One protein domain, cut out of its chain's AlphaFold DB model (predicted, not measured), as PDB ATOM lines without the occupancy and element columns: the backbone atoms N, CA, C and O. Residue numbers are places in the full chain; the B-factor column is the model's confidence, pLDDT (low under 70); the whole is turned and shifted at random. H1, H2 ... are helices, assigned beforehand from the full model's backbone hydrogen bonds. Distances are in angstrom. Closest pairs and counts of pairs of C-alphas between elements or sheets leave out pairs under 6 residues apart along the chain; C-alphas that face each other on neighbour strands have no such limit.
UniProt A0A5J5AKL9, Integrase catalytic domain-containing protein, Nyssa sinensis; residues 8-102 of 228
ATOM      1  N   SER A   8     391.492 485.352 416.079       76.38
ATOM      2  CA  SER A   8     391.141 484.909 414.720       76.38
ATOM      3  C   SER A   8     391.834 485.733 413.626       76.38
ATOM      4  O   SER A   8     392.261 485.179 412.612       76.38
ATOM      5  N   GLN A   9     392.011 487.042 413.835       73.69
ATOM      6  CA  GLN A   9     392.756 487.908 412.915       73.69
ATOM      7  C   GLN A   9     394.256 487.592 412.957       73.69
ATOM      8  O   GLN A   9     394.878 487.453 411.902       73.69
ATOM      9  N   ASN A  10     394.815 487.396 414.157       81.25
ATOM     10  CA  ASN A  10     396.220 487.026 414.333       81.25
ATOM     11  C   ASN A  10     396.523 485.685 413.642       81.25
ATOM     12  O   ASN A  10     397.390 485.623 412.774       81.25
ATOM     13  N   GLY A  11     395.696 484.662 413.876       86.31
ATOM     14  CA  GLY A  11     395.819 483.357 413.224       86.31
ATOM     15  C   GLY A  11     395.635 483.377 411.697       86.31
ATOM     16  O   GLY A  11     396.125 482.472 411.016       86.31
ATOM     17  N   ARG A  12     394.951 484.373 411.114       80.31
ATOM     18  CA  ARG A  12     394.922 484.570 409.648       80.31
ATOM     19  C   ARG A  12     396.236 485.170 409.140       80.31
ATOM     20  O   ARG A  12     396.755 484.701 408.127       80.31
ATOM     21  N   ALA A  13     396.787 486.154 409.849       84.81
ATOM     22  CA  ALA A  13     398.075 486.764 409.518       84.81
ATOM     23  C   ALA A  13     399.239 485.765 409.660       84.81
ATOM     24  O   ALA A  13     400.034 485.623 408.734       84.81
ATOM     25  N   GLU A  14     399.293 485.010 410.761       87.31
ATOM     26  CA  GLU A  14     400.294 483.968 411.035       87.31
ATOM     27  C   GLU A  14     400.354 482.909 409.926       87.31
ATOM     28  O   GLU A  14     401.430 482.616 409.405       87.31
ATOM     29  N   ARG A  15     399.195 482.364 409.520       88.62
ATOM     30  CA  ARG A  15     399.110 481.370 408.437       88.62
ATOM     31  C   ARG A  15     399.605 481.938 407.104       88.62
ATOM     32  O   ARG A  15     400.365 481.267 406.411       88.62
ATOM     33  N   LYS A  16     399.213 483.169 406.747       87.25
ATOM     34  CA  LYS A  16     399.652 483.802 405.490       87.25
ATOM     35  C   LYS A  16     401.145 484.141 405.514       87.25
ATOM     36  O   LYS A  16     401.805 483.941 404.500       87.25
ATOM     37  N   HIS A  17     401.681 484.593 406.651       91.44
ATOM     38  CA  HIS A  17     403.115 484.826 406.825       91.44
ATOM     39  C   HIS A  17     403.912 483.527 406.665       91.44
ATOM     40  O   HIS A  17     404.807 483.473 405.826       91.44
ATOM     41  N   ARG A  18     403.530 482.462 407.388       91.62
ATOM     42  CA  ARG A  18     404.158 481.137 407.281       91.62
ATOM     43  C   ARG A  18     404.181 480.638 405.837       91.62
ATOM     44  O   ARG A  18     405.249 480.314 405.338       91.62
ATOM     45  N   HIS A  19     403.039 480.672 405.153       88.62
ATOM     46  CA  HIS A  19     402.919 480.238 403.759       88.62
ATOM     47  C   HIS A  19     403.847 481.014 402.799       88.62
ATOM     48  O   HIS A  19     404.456 480.408 401.915       88.62
ATOM     49  N   VAL A  20     403.996 482.335 402.973       89.62
ATOM     50  CA  VAL A  20     404.941 483.134 402.173       89.62
ATOM     51  C   VAL A  20     406.389 482.746 402.491       89.62
ATOM     52  O   VAL A  20     407.154 482.508 401.559       89.62
ATOM     53  N   THR A  21     406.743 482.610 403.774       92.44
ATOM     54  CA  THR A  21     408.090 482.214 404.218       92.44
ATOM     55  C   THR A  21     408.472 480.814 403.716       92.44
ATOM     56  O   THR A  21     409.524 480.654 403.105       92.44
ATOM     57  N   GLU A  22     407.616 479.804 403.894       89.50
ATOM     58  CA  GLU A  22     407.827 478.437 403.382       89.50
ATOM     59  C   GLU A  22     408.049 478.439 401.862       89.50
ATOM     60  O   GLU A  22     408.996 477.825 401.369       89.50
ATOM     61  N   THR A  23     407.235 479.196 401.120       86.00
ATOM     62  CA  THR A  23     407.369 479.313 399.659       86.00
ATOM     63  C   THR A  23     408.676 480.006 399.259       86.00
ATOM     64  O   THR A  23     409.346 479.541 398.340       86.00
ATOM     65  N   SER A  24     409.095 481.079 399.944       89.12
ATOM     66  CA  SER A  24     410.364 481.757 399.638       89.12
ATOM     67  C   SER A  24     411.593 480.906 399.969       89.12
ATOM     68  O   SER A  24     412.562 480.917 399.214       89.12
ATOM     69  N   LEU A  25     411.549 480.131 401.059       88.94
ATOM     70  CA  LEU A  25     412.634 479.219 401.433       88.94
ATOM     71  C   LEU A  25     412.739 478.049 400.446       88.94
ATOM     72  O   LEU A  25     413.842 477.700 400.032       88.94
ATOM     73  N   ALA A  26     411.607 477.503 399.994       87.25
ATOM     74  CA  ALA A  26     411.578 476.483 398.949       87.25
ATOM     75  C   ALA A  26     412.083 477.010 397.590       87.25
ATOM     76  O   ALA A  26     412.796 476.290 396.890       87.25
ATOM     77  N   LEU A  27     411.778 478.269 397.237       85.56
ATOM     78  CA  LEU A  27     412.345 478.924 396.051       85.56
ATOM     79  C   LEU A  27     413.871 479.055 396.155       85.56
ATOM     80  O   LEU A  27     414.558 478.653 395.220       85.56
ATOM     81  N   LEU A  28     414.417 479.550 397.274       85.19
ATOM     82  CA  LEU A  28     415.874 479.630 397.494       85.19
ATOM     83  C   LEU A  28     416.540 478.246 397.415       85.19
ATOM     84  O   LEU A  28     417.530 478.074 396.709       85.19
ATOM     85  N   PHE A  29     415.960 477.248 398.087       86.12
ATOM     86  CA  PHE A  29     416.489 475.886 398.113       86.12
ATOM     87  C   PHE A  29     416.518 475.244 396.718       86.12
ATOM     88  O   PHE A  29     417.558 474.742 396.299       86.12
ATOM     89  N   HIS A  30     415.409 475.293 395.971       83.06
ATOM     90  CA  HIS A  30     415.334 474.649 394.656       83.06
ATOM     91  C   HIS A  30     416.101 475.398 393.556       83.06
ATOM     92  O   HIS A  30     416.559 474.793 392.590       83.06
ATOM     93  N   SER A  31     416.260 476.714 393.692       81.62
ATOM     94  CA  SER A  31     417.042 477.522 392.749       81.62
ATOM     95  C   SER A  31     418.554 477.415 392.939       81.62
ATOM     96  O   SER A  31     419.297 477.893 392.082       81.62
ATOM     97  N   HIS A  32     419.009 476.830 394.054       84.50
ATOM     98  CA  HIS A  32     420.402 476.870 394.509       84.50
ATOM     99  C   HIS A  32     420.964 478.306 394.634       84.50
ATOM    100  O   HIS A  32     422.173 478.522 394.545       84.50
ATOM    101  N   VAL A  33     420.092 479.299 394.852       82.19
ATOM    102  CA  VAL A  33     420.469 480.712 395.000       82.19
ATOM    103  C   VAL A  33     420.921 480.992 396.442       82.19
ATOM    104  O   VAL A  33     420.238 480.577 397.383       82.19
ATOM    105  N   PRO A  34     422.040 481.716 396.661       87.06
ATOM    106  CA  PRO A  34     422.511 482.046 398.004       87.06
ATOM    107  C   PRO A  34     421.461 482.789 398.852       87.06
ATOM    108  O   PRO A  34     420.773 483.676 398.339       87.06
ATOM    109  N   PRO A  35     421.391 482.541 400.177       87.56
ATOM    110  CA  PRO A  35     420.390 483.158 401.054       87.56
ATOM    111  C   PRO A  35     420.506 484.688 401.145       87.56
ATOM    112  O   PRO A  35     419.559 485.341 401.571       87.56
ATOM    113  N   GLN A  36     421.622 485.274 400.693       90.12
ATOM    114  CA  GLN A  36     421.808 486.724 400.545       90.12
ATOM    115  C   GLN A  36     420.692 487.388 399.721       90.12
ATOM    116  O   GLN A  36     420.341 488.532 399.993       90.12
ATOM    117  N   HIS A  37     420.107 486.663 398.765       86.38
ATOM    118  CA  HIS A  37     419.056 487.179 397.894       86.38
ATOM    119  C   HIS A  37     417.701 487.365 398.586       86.38
ATOM    120  O   HIS A  37     416.948 488.223 398.157       86.38
ATOM    121  N   TRP A  38     417.385 486.590 399.635       89.00
ATOM    122  CA  TRP A  38     416.069 486.401 400.291       89.00
ATOM    123  C   TRP A  38     414.899 487.344 399.926       89.00
ATOM    124  O   TRP A  38     413.851 486.832 399.536       89.00
ATOM    125  N   VAL A  39     415.042 488.675 400.026       91.88
ATOM    126  CA  VAL A  39     414.087 489.705 399.548       91.88
ATOM    127  C   VAL A  39     413.499 489.345 398.178       91.88
ATOM    128  O   VAL A  39     412.285 489.366 397.979       91.88
ATOM    129  N   ASP A  40     414.378 488.943 397.267       86.06
ATOM    130  CA  ASP A  40     414.138 488.476 395.908       86.06
ATOM    131  C   ASP A  40     413.152 487.297 395.866       86.06
ATOM    132  O   ASP A  40     412.129 487.320 395.172       86.06
ATOM    133  N   ALA A  41     413.413 486.272 396.681       87.88
ATOM    134  CA  ALA A  41     412.578 485.082 396.792       87.88
ATOM    135  C   ALA A  41     411.253 485.360 397.521       87.88
ATOM    136  O   ALA A  41     410.232 484.781 397.158       87.88
ATOM    137  N   PHE A  42     411.229 486.269 398.501       91.38
ATOM    138  CA  PHE A  42     410.006 486.723 399.179       91.38
ATOM    139  C   PHE A  42     409.088 487.525 398.245       91.38
ATOM    140  O   PHE A  42     407.871 487.310 398.237       91.38
ATOM    141  N   SER A  43     409.659 488.407 397.420       89.88
ATOM    142  CA  SER A  43     408.944 489.137 396.366       89.88
ATOM    143  C   SER A  43     408.333 488.162 395.353       89.88
ATOM    144  O   SER A  43     407.127 488.187 395.094       89.88
ATOM    145  N   THR A  44     409.142 487.212 394.876       86.69
ATOM    146  CA  THR A  44     408.737 486.170 393.919       86.69
ATOM    147  C   THR A  44     407.653 485.252 394.480       86.69
ATOM    148  O   THR A  44     406.635 485.034 393.824       86.69
ATOM    149  N   ALA A  45     407.815 484.767 395.716       88.56
ATOM    150  CA  ALA A  45     406.801 483.986 396.419       88.56
ATOM    151  C   ALA A  45     405.481 484.759 396.511       88.56
ATOM    152  O   ALA A  45     404.434 484.229 396.156       88.56
ATOM    153  N   THR A  46     405.525 486.032 396.912       90.00
ATOM    154  CA  THR A  46     404.330 486.883 397.028       90.00
ATOM    155  C   THR A  46     403.644 487.098 395.674       90.00
ATOM    156  O   THR A  46     402.418 487.006 395.589       90.00
ATOM    157  N   TYR A  47     404.411 487.326 394.604       86.81
ATOM    158  CA  TYR A  47     403.896 487.471 393.239       86.81
ATOM    159  C   TYR A  47     403.206 486.191 392.741       86.81
ATOM    160  O   TYR A  47     402.079 486.253 392.247       86.81
ATOM    161  N   ILE A  48     403.844 485.031 392.935       87.00
ATOM    162  CA  ILE A  48     403.308 483.705 392.592       87.00
ATOM    163  C   ILE A  48     402.027 483.416 393.387       87.00
ATOM    164  O   ILE A  48     400.972 483.172 392.802       87.00
ATOM    165  N   ILE A  49     402.088 483.509 394.718       88.75
ATOM    166  CA  ILE A  49     400.980 483.209 395.637       88.75
ATOM    167  C   ILE A  49     399.746 484.079 395.359       88.75
ATOM    168  O   ILE A  49     398.617 483.630 395.549       88.75
ATOM    169  N   ASN A  50     399.936 485.327 394.928       90.00
ATOM    170  CA  ASN A  50     398.820 486.219 394.627       90.00
ATOM    171  C   ASN A  50     398.225 485.993 393.227       90.00
ATOM    172  O   ASN A  50     397.104 486.432 392.993       90.00
ATOM    173  N   ARG A  51     398.932 485.327 392.305       86.50
ATOM    174  CA  ARG A  51     398.490 485.110 390.913       86.50
ATOM    175  C   ARG A  51     398.076 483.678 390.590       86.50
ATOM    176  O   ARG A  51     397.423 483.471 389.576       86.50
ATOM    177  N   LEU A  52     398.412 482.704 391.431       84.38
ATOM    178  CA  LEU A  52     397.944 481.330 391.257       84.38
ATOM    179  C   LEU A  52     396.457 481.176 391.637       84.38
ATOM    180  O   LEU A  52     396.001 481.804 392.599       84.38
ATOM    181  N   PRO A  53     395.701 480.330 390.912       83.06
ATOM    182  CA  PRO A  53     394.304 480.043 391.215       83.06
ATOM    183  C   PRO A  53     394.178 479.270 392.534       83.06
ATOM    184  O   PRO A  53     394.921 478.316 392.773       83.06
ATOM    185  N   MET A  54     393.224 479.647 393.392       80.00
ATOM    186  CA  MET A  54     393.022 478.993 394.691       80.00
ATOM    187  C   MET A  54     391.636 478.328 394.809       80.00
ATOM    188  O   MET A  54     390.624 478.978 394.537       80.00
ATOM    189  N   PRO A  55     391.534 477.071 395.301       76.56
ATOM    190  CA  PRO A  55     390.248 476.373 395.446       76.56
ATOM    191  C   PRO A  55     389.238 477.090 396.355       76.56
ATOM    192  O   PRO A  55     388.046 477.104 396.064       76.56
ATOM    193  N   VAL A  56     389.717 477.750 397.419       79.94
ATOM    194  CA  VAL A  56     388.897 478.570 398.339       79.94
ATOM    195  C   VAL A  56     388.240 479.780 397.652       79.94
ATOM    196  O   VAL A  56     387.320 480.379 398.195       79.94
ATOM    197  N   LEU A  57     388.712 480.132 396.454       80.50
ATOM    198  CA  LEU A  57     388.302 481.294 395.673       80.50
ATOM    199  C   LEU A  57     387.617 480.877 394.356       80.50
ATOM    200  O   LEU A  57     387.637 481.613 393.374       80.50
ATOM    201  N   GLY A  58     387.063 479.658 394.308       84.62
ATOM    202  CA  GLY A  58     386.382 479.113 393.127       84.62
ATOM    203  C   GLY A  58     387.307 478.798 391.946       84.62
ATOM    204  O   GLY A  58     386.824 478.627 390.833       84.62
ATOM    205  N   GLY A  59     388.625 478.741 392.168       82.75
ATOM    206  CA  GLY A  59     389.621 478.624 391.101       82.75
ATOM    207  C   GLY A  59     390.096 479.963 390.530       82.75
ATOM    208  O   GLY A  59     390.911 479.953 389.615       82.75
ATOM    209  N   LEU A  60     389.657 481.104 391.073       83.38
ATOM    210  CA  LEU A  60     390.242 482.413 390.769       83.38
ATOM    211  C   LEU A  60     391.536 482.639 391.564       83.38
ATOM    212  O   LEU A  60     391.745 482.046 392.628       83.38
ATOM    213  N   SER A  61     392.398 483.528 391.078       87.12
ATOM    214  CA  SER A  61     393.546 484.031 391.837       87.12
ATOM    215  C   SER A  61     393.163 485.189 392.776       87.12
ATOM    216  O   SER A  61     392.216 485.937 392.504       87.12
ATOM    217  N   PRO A  62     393.910 485.413 393.877       87.44
ATOM    218  CA  PRO A  62     393.759 486.615 394.701       87.44
ATOM    219  C   PRO A  62     393.895 487.921 393.904       87.44
ATOM    220  O   PRO A  62     393.220 488.898 394.209       87.44
ATOM    221  N   PHE A  63     394.746 487.933 392.874       87.94
ATOM    222  CA  PHE A  63     394.921 489.051 391.952       87.94
ATOM    223  C   PHE A  63     393.639 489.335 391.162       87.94
ATOM    224  O   PHE A  63     393.219 490.488 391.119       87.94
ATOM    225  N   GLU A  64     392.974 488.317 390.608       88.94
ATOM    226  CA  GLU A  64     391.696 488.480 389.894       88.94
ATOM    227  C   GLU A  64     390.604 489.068 390.781       88.94
ATOM    228  O   GLU A  64     389.947 490.026 390.386       88.94
ATOM    229  N   VAL A  65     390.450 488.559 392.004       88.44
ATOM    230  CA  VAL A  65     389.418 489.057 392.929       88.44
ATOM    231  C   VAL A  65     389.708 490.478 393.434       88.44
ATOM    232  O   VAL A  65     388.772 491.209 393.745       88.44
ATOM    233  N   LEU A  66     390.975 490.903 393.484       89.00
ATOM    234  CA  LEU A  66     391.355 492.262 393.895       89.00
ATOM    235  C   LEU A  66     391.400 493.284 392.748       89.00
ATOM    236  O   LEU A  66     391.312 494.479 393.019       89.00
ATOM    237  N   SER A  67     391.570 492.848 391.495       87.00
ATOM    238  CA  SER A  67     391.776 493.740 390.338       87.00
ATOM    239  C   SER A  67     390.710 493.638 389.241       87.00
ATOM    240  O   SER A  67     390.654 494.499 388.369       87.00
ATOM    241  N   GLY A  68     389.850 492.617 389.277       87.75
ATOM    242  CA  GLY A  68     388.777 492.405 388.301       87.75
ATOM    243  C   GLY A  68     389.228 491.861 386.940       87.75
ATOM    244  O   GLY A  68     388.392 491.710 386.054       87.75
ATOM    245  N   HIS A  69     390.518 491.559 386.753       87.12
ATOM    246  CA  HIS A  69     391.072 491.078 385.483       87.12
ATOM    247  C   HIS A  69     392.138 489.983 385.678       87.12
ATOM    248  O   HIS A  69     392.893 489.994 386.657       87.12
ATOM    249  N   SER A  70     392.224 489.045 384.730       84.88
ATOM    250  CA  SER A  70     393.138 487.896 384.809       84.88
ATOM    251  C   SER A  70     394.625 488.276 384.779       84.88
ATOM    252  O   SER A  70     395.010 489.247 384.124       84.88
ATOM    253  N   PRO A  71     395.499 487.524 385.478       81.50
ATOM    254  CA  PRO A  71     396.925 487.819 385.529       81.50
ATOM    255  C   PRO A  71     397.607 487.530 384.185       81.50
ATOM    256  O   PRO A  71     397.828 486.379 383.823       81.50
ATOM    257  N   THR A  72     398.042 488.569 383.469       80.88
ATOM    258  CA  THR A  72     398.941 488.407 382.313       80.88
ATOM    259  C   THR A  72     400.273 487.806 382.772       80.88
ATOM    260  O   THR A  72     400.974 488.416 383.586       80.88
ATOM    261  N   TYR A  73     400.629 486.625 382.259       75.94
ATOM    262  CA  TYR A  73     401.841 485.889 382.650       75.94
ATOM    263  C   TYR A  73     403.100 486.269 381.854       75.94
ATOM    264  O   TYR A  73     404.194 485.881 382.246       75.94
ATOM    265  N   GLU A  74     402.981 487.054 380.781       70.94
ATOM    266  CA  GLU A  74     404.110 487.423 379.904       70.94
ATOM    267  C   GLU A  74     405.218 488.202 380.636       70.94
ATOM    268  O   GLU A  74     406.394 488.067 380.314       70.94
ATOM    269  N   ASN A  75     404.857 488.935 381.694       63.53
ATOM    270  CA  ASN A  75     405.797 489.627 382.582       63.53
ATOM    271  C   ASN A  75     406.299 488.748 383.750       63.53
ATOM    272  O   ASN A  75     406.748 489.271 384.771       63.53
ATOM    273  N   PHE A  76     406.217 487.415 383.651       65.31
ATOM    274  CA  PHE A  76     406.871 486.506 384.598       65.31
ATOM    275  C   PHE A  76     408.384 486.503 384.343       65.31
ATOM    276  O   PHE A  76     408.919 485.643 383.646       65.31
ATOM    277  N   HIS A  77     409.088 487.485 384.905       61.25
ATOM    278  CA  HIS A  77     410.546 487.469 384.924       61.25
ATOM    279  C   HIS A  77     411.008 486.444 385.979       61.25
ATOM    280  O   HIS A  77     410.731 486.653 387.164       61.25
ATOM    281  N   PRO A  78     411.665 485.327 385.601       58.94
ATOM    282  CA  PRO A  78     412.149 484.355 386.572       58.94
ATOM    283  C   PRO A  78     413.227 485.017 387.431       58.94
ATOM    284  O   PRO A  78     414.196 485.575 386.913       58.94
ATOM    285  N   PHE A  79     413.034 485.002 388.747       61.28
ATOM    286  CA  PHE A  79     413.894 485.767 389.634       61.28
ATOM    287  C   PHE A  79     415.257 485.085 389.782       61.28
ATOM    288  O   PHE A  79     415.332 483.958 390.251       61.28
ATOM    289  N   VAL A  80     416.329 485.789 389.411       55.34
ATOM    290  CA  VAL A  80     417.665 485.242 389.108       55.34
ATOM    291  C   VAL A  80     417.646 484.353 387.844       55.34
ATOM    292  O   VAL A  80     416.914 483.364 387.785       55.34
ATOM    293  N   PRO A  81     418.516 484.600 386.837       56.97
ATOM    294  CA  PRO A  81     418.557 483.815 385.590       56.97
ATOM    295  C   PRO A  81     418.967 482.337 385.761       56.97
ATOM    296  O   PRO A  81     419.003 481.587 384.782       56.97
ATOM    297  N   HIS A  82     419.265 481.907 386.992       53.16
ATOM    298  CA  HIS A  82     419.574 480.525 387.351       53.16
ATOM    299  C   HIS A  82     418.328 479.660 387.614       53.16
ATOM    300  O   HIS A  82     418.447 478.436 387.554       53.16
ATOM    301  N   ILE A  83     417.126 480.232 387.810       51.69
ATOM    302  CA  ILE A  83     415.887 479.442 387.987       51.69
ATOM    303  C   ILE A  83     415.355 478.929 386.638       51.69
ATOM    304  O   ILE A  83     414.257 479.257 386.193       51.69
ATOM    305  N   LYS A  84     416.128 478.051 385.991       46.53
ATOM    306  CA  LYS A  84     415.694 477.236 384.841       46.53
ATOM    307  C   LYS A  84     415.002 475.932 385.273       46.53
ATOM    308  O   LYS A  84     415.050 474.929 384.567       46.53
ATOM    309  N   ALA A  85     414.336 475.966 386.426       46.47
ATOM    310  CA  ALA A  85     413.485 474.909 386.962       46.47
ATOM    311  C   ALA A  85     412.204 475.563 387.526       46.47
ATOM    312  O   ALA A  85     412.127 475.954 388.683       46.47
ATOM    313  N   SER A  86     411.285 475.963 386.648       51.06
ATOM    314  CA  SER A  86     410.205 475.123 386.101       51.06
ATOM    315  C   SER A  86     408.907 475.284 386.896       51.06
ATOM    316  O   SER A  86     408.815 474.925 388.070       51.06
ATOM    317  N   VAL A  87     407.865 475.774 386.214       51.69
ATOM    318  CA  VAL A  87     406.506 475.947 386.762       51.69
ATOM    319  C   VAL A  87     405.943 474.624 387.304       51.69
ATOM    320  O   VAL A  87     405.167 474.637 388.258       51.69
ATOM    321  N   VAL A  88     406.409 473.479 386.790       49.81
ATOM    322  CA  VAL A  88     406.055 472.146 387.303       49.81
ATOM    323  C   VAL A  88     406.368 472.021 388.795       49.81
ATOM    324  O   VAL A  88     405.520 471.539 389.538       49.81
ATOM    325  N   LEU A  89     407.515 472.519 389.277       51.84
ATOM    326  CA  LEU A  89     407.816 472.445 390.709       51.84
ATOM    327  C   LEU A  89     406.997 473.446 391.531       51.84
ATOM    328  O   LEU A  89     406.628 473.130 392.660       51.84
ATOM    329  N   THR A  90     406.626 474.603 390.969       55.84
ATOM    330  CA  THR A  90     405.670 475.493 391.651       55.84
ATOM    331  C   THR A  90     404.312 474.814 391.826       55.84
ATOM    332  O   THR A  90     403.726 474.938 392.893       55.84
ATOM    333  N   LEU A  91     403.858 474.012 390.855       56.03
ATOM    334  CA  LEU A  91     402.635 473.212 390.974       56.03
ATOM    335  C   LEU A  91     402.800 472.037 391.948       56.03
ATOM    336  O   LEU A  91     401.911 471.810 392.761       56.03
ATOM    337  N   GLN A  92     403.936 471.330 391.928       56.53
ATOM    338  CA  GLN A  92     404.225 470.218 392.844       56.53
ATOM    339  C   GLN A  92     404.262 470.684 394.313       56.53
ATOM    340  O   GLN A  92     403.647 470.079 395.191       56.53
ATOM    341  N   LEU A  93     404.954 471.799 394.574       57.00
ATOM    342  CA  LEU A  93     405.079 472.400 395.900       57.00
ATOM    343  C   LEU A  93     403.743 473.000 396.362       57.00
ATOM    344  O   LEU A  93     403.311 472.745 397.487       57.00
ATOM    345  N   LEU A  94     403.052 473.743 395.487       60.28
ATOM    346  CA  LEU A  94     401.728 474.287 395.783       60.28
ATOM    347  C   LEU A  94     400.710 473.168 396.026       60.28
ATOM    348  O   LEU A  94     399.862 473.328 396.891       60.28
ATOM    349  N   ALA A  95     400.799 472.023 395.344       54.88
ATOM    350  CA  ALA A  95     399.931 470.881 395.611       54.88
ATOM    351  C   ALA A  95     400.113 470.361 397.044       54.88
ATOM    352  O   ALA A  95     399.118 470.175 397.741       54.88
ATOM    353  N   HIS A  96     401.349 470.190 397.528       55.72
ATOM    354  CA  HIS A  96     401.595 469.796 398.923       55.72
ATOM    355  C   HIS A  96     401.120 470.868 399.922       55.72
ATOM    356  O   HIS A  96     400.445 470.541 400.899       55.72
ATOM    357  N   ILE A  97     401.387 472.149 399.653       55.44
ATOM    358  CA  ILE A  97     400.950 473.267 400.508       55.44
ATOM    359  C   ILE A  97     399.412 473.395 400.524       55.44
ATOM    360  O   ILE A  97     398.825 473.619 401.582       55.44
ATOM    361  N   LEU A  98     398.731 473.181 399.393       50.38
ATOM    362  CA  LEU A  98     397.266 473.187 399.297       50.38
ATOM    363  C   LEU A  98     396.620 471.960 399.947       50.38
ATOM    364  O   LEU A  98     395.535 472.095 400.506       50.38
ATOM    365  N   HIS A  99     397.276 470.794 399.951       51.12
ATOM    366  CA  HIS A  99     396.837 469.664 400.779       51.12
ATOM    367  C   HIS A  99     396.991 469.984 402.276       51.12
ATOM    368  O   HIS A  99     396.097 469.662 403.054       51.12
ATOM    369  N   GLY A 100     398.036 470.722 402.674       47.28
ATOM    370  CA  GLY A 100     398.135 471.324 404.013       47.28
ATOM    371  C   GLY A 100     397.017 472.338 404.312       47.28
ATOM    372  O   GLY A 100     396.519 472.403 405.435       47.28
ATOM    373  N   MET A 101     396.548 473.077 403.302       48.44
ATOM    374  CA  MET A 101     395.347 473.919 403.391       48.44
ATOM    375  C   MET A 101     394.021 473.143 403.285       48.44
ATOM    376  O   MET A 101     392.968 473.748 403.474       48.44
ATOM    377  N   HIS A 102     394.022 471.822 403.053       41.62
ATOM    378  CA  HIS A 102     392.797 471.009 403.024       41.62
ATOM    379  C   HIS A 102     392.281 470.630 404.429       41.62
ATOM    380  O   HIS A 102     391.389 469.796 404.590       41.62
TER     381      HIS A 102
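AT A GLANCE: This is residues 8 to 102 of the 228 residues of the protein "Integrase catalytic domain-containing protein" of Nyssa sinensis (UniProt A0A5J5AKL9). A long helix, H1, and a shorter one, H2, make a V that is joined by a short link, with the tiny helix H3 at the far end of H2. A long looping stretch, residues 68 to 86, then leads to H4, which lies loosely near H1 and apart from H2, while residues 8 to 14 of H1 stick out. The printed part has 95 residues with four named helices, in the order H1, H2, H3, H4, and no named strand; the class is all helix. It is compact, with a radius of gyration of the C-alphas of 13.6 A and spans of 35 by 31 by 22 A.

HOW THE PARTS SIT: H1, residues 8 to 31, touches H2, residues 39 to 51, with its residues 20 to 28 alone. The closest C-alphas, those of Ser 24 and Ala 41, are 4.9 A apart. The two run opposite ways at a steep tilt of 64 degrees. H2 touches H3, residues 62 to 67, with residues 50 to 51 alone; the closest C-alphas, of Asn 50 and Pro 62, are 5.1 A apart. Their lines are about perpendicular, at 76 degrees. H4, residues 87 to 100, is close to H1 but not clearly touching: the closest C-alphas, of His 19 and Ile 97, are 7.9 A apart. These two run opposite ways at a shallow tilt of 33 degrees, only just short of steep. H1 and H3 are apart, as are H2 and H4, and H3 and H4. In H1, H2, H3 and H4 every O i to N i+4 pair is within hydrogen-bond range.

IN THESE COORDINATES: H1 begins at C-alpha 8, (391.141, 484.909, 414.720), and is 34.8 A long. H2 is 18.4 A, H3 8.6 A and H4 19.7 A, ending at C-alpha 100, (398.135, 471.324, 404.013).

THE WHOLE: The C-alphas of Ser 8 and Pro 81, the two farthest apart, are 40.0 A apart. The printed part has no cut. The link from H3 to H4 is long, with 19 residues. Residues 75 to 102 have pLDDT under 70.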